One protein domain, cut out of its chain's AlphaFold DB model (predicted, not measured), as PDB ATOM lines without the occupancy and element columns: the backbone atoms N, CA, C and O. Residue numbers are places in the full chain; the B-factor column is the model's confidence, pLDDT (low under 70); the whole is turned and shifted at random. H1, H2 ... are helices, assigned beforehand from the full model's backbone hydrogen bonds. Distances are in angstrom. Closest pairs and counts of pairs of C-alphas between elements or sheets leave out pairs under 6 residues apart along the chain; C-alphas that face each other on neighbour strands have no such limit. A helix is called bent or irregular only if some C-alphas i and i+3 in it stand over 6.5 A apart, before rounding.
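Overview. This is residues 33 to 79 of the 79 residues of an uncharacterized protein of Ktedonobacteraceae bacterium (UniProt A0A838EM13). One long helix, H2, makes the length of a thin rod, and a short helix, H1, folds back side by side with its first part, so that the two form a lopsided helical hairpin. The rest of H2 sticks out as a bare arm, residues 62 to 78, with Glu 79 at its tip. The printed part has 47 residues, with two named helices in the order H1, H2 and no named strand; the class is all helix. The whole is extended, with a radius of gyration of the C-alphas of 16.1 A, and the C-alphas span 52 by 12 by 6 A along their three main axes.

Arrangement. The longest helix is H2, residues 47 to 78. H1, residues 33 to 42, touches it, with 22 pairs of C-alphas within 8 A. H2 touches H1 with residues 47 to 58 alone. The closest C-alphas of the two helices are those of Ser 33 and Ala 54, 4.1 A apart. Their lines stand at a shallow tilt of 15 degrees, and they run opposite ways, as a helical hairpin. Their centres are 19.0 A apart. In H1 and H2 every O i to N i+4 pair is within hydrogen-bond range.

Along the chain. H2 has 32 residues and measures 47.2 A from first to last C-alpha, from C-alpha 47 at (-83.966, -20.858, -111.385) to C-alpha 78 at (-97.824, 2.258, -72.644). H1 has 10 residues and measures 14.8 A; its C-alpha 33 is at (-89.618, -12.368, -103.019). Neither helix is bent.

Size, cuts and confidence. The two C-alphas farthest apart are those of Ser 45 and Glu 79, at 52.5 A. Residues 62 to 79, of which 62 to 78 belong to H2, stand free. The link from H1 to H2, four residues, is tight. The printed part has no cut and ends at Glu 79, the chain's last residue. The mean pLDDT of the printed part is 96.5, and no printed residue is under 70.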
ATOM      1  N   SER A  33     -89.551 -10.900-103.032       98.38
ATOM      2  CA  SER A  33     -89.618 -12.368-103.019       98.38
ATOM      3  C   SER A  33     -90.444 -12.897-104.198       98.38
ATOM      4  O   SER A  33     -89.954 -13.686-105.006       98.38
ATOM      5  N   LYS A  34     -91.656 -12.357-104.381       98.12
ATOM      6  CA  LYS A  34     -92.553 -12.727-105.487       98.12
ATOM      7  C   LYS A  34     -91.945 -12.447-106.864       98.12
ATOM      8  O   LYS A  34     -92.128 -13.243-107.779       98.12
ATOM      9  N   GLN A  35     -91.193 -11.355-107.019       97.94
ATOM     10  CA  GLN A  35     -90.489 -11.062-108.275       97.94
ATOM     11  C   GLN A  35     -89.437 -12.128-108.598       97.94
ATOM     12  O   GLN A  35     -89.363 -12.583-109.738       97.94
ATOM     13  N   PHE A  36     -88.666 -12.578-107.605       97.94
ATOM     14  CA  PHE A  36     -87.722 -13.680-107.795       97.94
ATOM     15  C   PHE A  36     -88.433 -14.993-108.154       97.94
ATOM     16  O   PHE A  36     -88.004 -15.685-109.075       97.94
ATOM     17  N   GLU A  37     -89.570 -15.314-107.532       97.44
ATOM     18  CA  GLU A  37     -90.365 -16.484-107.936       97.44
ATOM     19  C   GLU A  37     -90.858 -16.392-109.386       97.44
ATOM     20  O   GLU A  37     -90.928 -17.398-110.096       97.44
ATOM     21  N   GLU A  38     -91.226 -15.197-109.844       97.69
ATOM     22  CA  GLU A  38     -91.612 -14.967-111.234       97.69
ATOM     23  C   GLU A  38     -90.430 -15.099-112.196       97.69
ATOM     24  O   GLU A  38     -90.606 -15.638-113.291       97.69
ATOM     25  N   HIS A  39     -89.236 -14.646-111.810       96.62
ATOM     26  CA  HIS A  39     -88.014 -14.822-112.600       96.62
ATOM     27  C   HIS A  39     -87.642 -16.301-112.736       96.62
ATOM     28  O   HIS A  39     -87.435 -16.767-113.858       96.62
ATOM     29  N   ALA A  40     -87.726 -17.071-111.647       96.62
ATOM     30  CA  ALA A  40     -87.468 -18.511-111.644       96.62
ATOM     31  C   ALA A  40     -88.374 -19.305-112.609       96.62
ATOM     32  O   ALA A  40     -88.019 -20.397-113.059       96.62
ATOM     33  N   LYS A  41     -89.571 -18.780-112.918       95.50
ATOM     34  CA  LYS A  41     -90.497 -19.367-113.904       95.50
ATOM     35  C   LYS A  41     -90.106 -19.042-115.348       95.50
ATOM     36  O   LYS A  41     -90.495 -19.780-116.249       95.50
ATOM     37  N   LYS A  42     -89.400 -17.930-115.571       95.06
ATOM     38  CA  LYS A  42     -89.059 -17.390-116.896       95.06
ATOM     39  C   LYS A  42     -87.670 -17.822-117.368       95.06
ATOM     40  O   LYS A  42     -87.501 -18.025-118.566       95.06
ATOM     41  N   ASP A  43     -86.711 -17.983-116.457       92.50
ATOM     42  CA  ASP A  43     -85.332 -18.365-116.773       92.50
ATOM     43  C   ASP A  43     -84.920 -19.648-116.034       92.50
ATOM     44  O   ASP A  43     -84.797 -19.694-114.811       92.50
ATOM     45  N   ALA A  44     -84.701 -20.722-116.797       90.06
ATOM     46  CA  ALA A  44     -84.280 -22.009-116.250       90.06
ATOM     47  C   ALA A  44     -82.814 -22.013-115.779       90.06
ATOM     48  O   ALA A  44     -82.450 -22.860-114.965       90.06
ATOM     49  N   SER A  45     -81.980 -21.096-116.278       94.50
ATOM     50  CA  SER A  45     -80.547 -21.036-115.966       94.50
ATOM     51  C   SER A  45     -80.253 -20.391-114.607       94.50
ATOM     52  O   SER A  45     -79.286 -20.776-113.951       94.50
ATOM     53  N   SER A  46     -81.111 -19.472-114.149       94.56
ATOM     54  CA  SER A  46     -81.029 -18.816-112.835       94.56
ATOM     55  C   SER A  46     -82.011 -19.378-111.804       94.56
ATOM     56  O   SER A  46     -82.008 -18.941-110.654       94.56
ATOM     57  N   ARG A  47     -82.833 -20.365-112.182       95.50
ATOM     58  CA  ARG A  47     -83.966 -20.858-111.385       95.50
ATOM     59  C   ARG A  47     -83.625 -21.150-109.925       95.50
ATOM     60  O   ARG A  47     -84.328 -20.682-109.034       95.50
ATOM     61  N   ASP A  48     -82.570 -21.919-109.668       96.88
ATOM     62  CA  ASP A  48     -82.208 -22.300-108.298       96.88
ATOM     63  C   ASP A  48     -81.730 -21.100-107.476       96.88
ATOM     64  O   ASP A  48     -82.011 -21.007-106.280       96.88
ATOM     65  N   PHE A  49     -81.036 -20.153-108.109       97.38
ATOM     66  CA  PHE A  49     -80.648 -18.906-107.461       97.38
ATOM     67  C   PHE A  49     -81.887 -18.085-107.090       97.38
ATOM     68  O   PHE A  49     -82.037 -17.706-105.929       97.38
ATOM     69  N   ASP A  50     -82.795 -17.882-108.042       98.06
ATOM     70  CA  ASP A  50     -84.004 -17.086-107.851       98.06
ATOM     71  C   ASP A  50     -84.919 -17.685-106.770       98.06
ATOM     72  O   ASP A  50     -85.375 -16.972-105.878       98.06
ATOM     73  N   LEU A  51     -85.124 -19.008-106.763       98.00
ATOM     74  CA  LEU A  51     -85.906 -19.684-105.720       98.00
ATOM     75  C   LEU A  51     -85.270 -19.551-104.328       98.00
ATOM     76  O   LEU A  51     -85.982 -19.372-103.336       98.00
ATOM     77  N   ASN A  52     -83.940 -19.606-104.235       98.12
ATOM     78  CA  ASN A  52     -83.241 -19.388-102.970       98.12
ATOM     79  C   ASN A  52     -83.367 -17.935-102.489       98.12
ATOM     80  O   ASN A  52     -83.593 -17.712-101.297       98.12
ATOM     81  N   GLN A  53     -83.268 -16.953-103.394       98.25
ATOM     82  CA  GLN A  53     -83.489 -15.543-103.058       98.25
ATOM     83  C   GLN A  53     -84.925 -15.299-102.591       98.25
ATOM     84  O   GLN A  53     -85.119 -14.679-101.546       98.25
ATOM     85  N   ALA A  54     -85.918 -15.841-103.300       98.06
ATOM     86  CA  ALA A  54     -87.321 -15.761-102.907       98.06
ATOM     87  C   ALA A  54     -87.537 -16.309-101.489       98.06
ATOM     88  O   ALA A  54     -88.040 -15.607-100.616       98.06
ATOM     89  N   LYS A  55     -87.043 -17.521-101.205       98.25
ATOM     90  CA  LYS A  55     -87.172 -18.138 -99.878       98.25
ATOM     91  C   LYS A  55     -86.524 -17.308 -98.766       98.25
ATOM     92  O   LYS A  55     -87.087 -17.178 -97.681       98.25
ATOM     93  N   MET A  56     -85.336 -16.755 -99.013       98.44
ATOM     94  CA  MET A  56     -84.655 -15.897 -98.041       98.44
ATOM     95  C   MET A  56     -85.451 -14.613 -97.772       98.44
ATOM     96  O   MET A  56     -85.588 -14.204 -96.621       98.44
ATOM     97  N   LEU A  57     -85.964 -13.973 -98.823       98.44
ATOM     98  CA  LEU A  57     -86.742 -12.742 -98.712       98.44
ATOM     99  C   LEU A  57     -88.083 -12.993 -98.015       98.44
ATOM    100  O   LEU A  57     -88.469 -12.215 -97.152       98.44
ATOM    101  N   ASP A  58     -88.756 -14.098 -98.311       98.00
ATOM    102  CA  ASP A  58     -89.987 -14.492 -97.621       98.00
ATOM    103  C   ASP A  58     -89.757 -14.689 -96.110       98.00
ATOM    104  O   ASP A  58     -90.473 -14.135 -95.272       98.00
ATOM    105  N   TYR A  59     -88.657 -15.349 -95.736       98.25
ATOM    106  CA  TYR A  59     -88.251 -15.437 -94.333       98.25
ATOM    107  C   TYR A  59     -87.990 -14.056 -93.709       98.25
ATOM    108  O   TYR A  59     -88.460 -13.768 -92.608       98.25
ATOM    109  N   GLN A  60     -87.275 -13.170 -94.408       97.94
ATOM    110  CA  GLN A  60     -87.029 -11.807 -93.930       97.94
ATOM    111  C   GLN A  60     -88.327 -11.007 -93.764       97.94
ATOM    112  O   GLN A  60     -88.448 -10.271 -92.787       97.94
ATOM    113  N   HIS A  61     -89.297 -11.152 -94.673       98.06
ATOM    114  CA  HIS A  61     -90.628 -10.560 -94.533       98.06
ATOM    115  C   HIS A  61     -91.254 -10.965 -93.194       98.06
ATOM    116  O   HIS A  61     -91.631 -10.090 -92.413       98.06
ATOM    117  N   HIS A  62     -91.277 -12.261 -92.878       97.75
ATOM    118  CA  HIS A  62     -91.816 -12.737 -91.605       97.75
ATOM    119  C   HIS A  62     -91.104 -12.134 -90.393       97.75
ATOM    120  O   HIS A  62     -91.777 -11.649 -89.485       97.75
ATOM    121  N   VAL A  63     -89.768 -12.081 -90.403       98.38
ATOM    122  CA  VAL A  63     -88.989 -11.473 -89.311       98.38
ATOM    123  C   VAL A  63     -89.345  -9.994 -89.126       98.38
ATOM    124  O   VAL A  63     -89.540  -9.546 -87.997       98.38
ATOM    125  N   TRP A  64     -89.482  -9.226 -90.213       98.25
ATOM    126  CA  TRP A  64     -89.864  -7.814 -90.124       98.25
ATOM    127  C   TRP A  64     -91.239  -7.621 -89.483       98.25
ATOM    128  O   TRP A  64     -91.384  -6.776 -88.599       98.25
ATOM    129  N   HIS A  65     -92.235  -8.416 -89.887       97.81
ATOM    130  CA  HIS A  65     -93.575  -8.339 -89.301       97.81
ATOM    131  C   HIS A  65     -93.607  -8.834 -87.856       97.81
ATOM    132  O   HIS A  65     -94.321  -8.251 -87.048       97.81
ATOM    133  N   GLU A  66     -92.837  -9.863 -87.504       98.19
ATOM    134  CA  GLU A  66     -92.760 -10.351 -86.127       98.19
ATOM    135  C   GLU A  66     -92.217  -9.273 -85.185       98.19
ATOM    136  O   GLU A  66     -92.846  -8.975 -84.170       98.19
ATOM    137  N   ILE A  67     -91.110  -8.621 -85.558       97.88
ATOM    138  CA  ILE A  67     -90.553  -7.506 -84.782       97.88
ATOM    139  C   ILE A  67     -91.554  -6.346 -84.736       97.88
ATOM    140  O   ILE A  67     -91.813  -5.820 -83.656       97.88
ATOM    141  N   GLY A  68     -92.160  -5.982 -85.874       98.00
ATOM    142  CA  GLY A  68     -93.185  -4.933 -85.944       98.00
ATOM    143  C   GLY A  68     -94.344  -5.186 -84.979       98.00
ATOM    144  O   GLY A  68     -94.675  -4.318 -84.179       98.00
ATOM    145  N   ASN A  69     -94.864  -6.415 -84.945       98.00
ATOM    146  CA  ASN A  69     -95.938  -6.821 -84.037       98.00
ATOM    147  C   ASN A  69     -95.528  -6.736 -82.558       98.00
ATOM    148  O   ASN A  69     -96.358  -6.442 -81.699       98.00
ATOM    149  N   VAL A  70     -94.269  -7.045 -82.226       98.06
ATOM    150  CA  VAL A  70     -93.760  -6.919 -80.850       98.06
ATOM    151  C   VAL A  70     -93.677  -5.449 -80.442       98.06
ATOM    152  O   VAL A  70     -94.107  -5.109 -79.341       98.06
ATOM    153  N   VAL A  71     -93.183  -4.577 -81.325       96.94
ATOM    154  CA  VAL A  71     -93.132  -3.129 -81.069       96.94
ATOM    155  C   VAL A  71     -94.543  -2.555 -80.945       96.94
ATOM    156  O   VAL A  71     -94.814  -1.831 -79.995       96.94
ATOM    157  N   GLU A  72     -95.470  -2.939 -81.821       96.56
ATOM    158  CA  GLU A  72     -96.864  -2.490 -81.756       96.56
ATOM    159  C   GLU A  72     -97.532  -2.878 -80.426       96.56
ATOM    160  O   GLU A  72     -98.222  -2.069 -79.806       96.56
ATOM    161  N   LYS A  73     -97.302  -4.110 -79.949       96.62
ATOM    162  CA  LYS A  73     -97.783  -4.557 -78.631       96.62
ATOM    163  C   LYS A  73     -97.187  -3.736 -77.496       96.62
ATOM    164  O   LYS A  73     -97.903  -3.436 -76.546       96.62
ATOM    165  N   LEU A  74     -95.900  -3.397 -77.591       95.19
ATOM    166  CA  LEU A  74     -95.231  -2.561 -76.603       95.19
ATOM    167  C   LEU A  74     -95.860  -1.165 -76.576       95.19
ATOM    168  O   LEU A  74     -96.224  -0.703 -75.507       95.19
ATOM    169  N   VAL A  75     -96.057  -0.528 -77.732       95.00
ATOM    170  CA  VAL A  75     -96.701   0.793 -77.818       95.00
ATOM    171  C   VAL A  75     -98.083   0.766 -77.160       95.00
ATOM    172  O   VAL A  75     -98.319   1.531 -76.233       95.00
ATOM    173  N   LYS A  76     -98.943  -0.194 -77.525       94.50
ATOM    174  CA  LYS A  76    -100.297  -0.341 -76.952       94.50
ATOM    175  C   LYS A  76    -100.334  -0.593 -75.441       94.50
ATOM    176  O   LYS A  76    -101.390  -0.469 -74.836       94.50
ATOM    177  N   GLN A  77     -99.232  -1.045 -74.842       95.00
ATOM    178  CA  GLN A  77     -99.149  -1.272 -73.398       95.00
ATOM    179  C   GLN A  77     -98.889   0.027 -72.619       95.00
ATOM    180  O   GLN A  77     -99.184   0.082 -71.424       95.00
ATOM    181  N   TYR A  78     -98.284   1.020 -73.270       89.56
ATOM    182  CA  TYR A  78     -97.824   2.258 -72.644       89.56
ATOM    183  C   TYR A  78     -98.545   3.515 -73.161       89.56
ATOM    184  O   TYR A  78     -98.350   4.576 -72.570       89.56
ATOM    185  N   GLU A  79     -99.348   3.393 -74.224       81.06
ATOM    186  CA  GLU A  79    -100.458   4.305 -74.561       81.06
ATOM    187  C   GLU A  79    -101.603   4.208 -73.542       81.06
ATOM    188  O   GLU A  79    -102.185   5.269 -73.221       81.06
TER     189      GLU A  79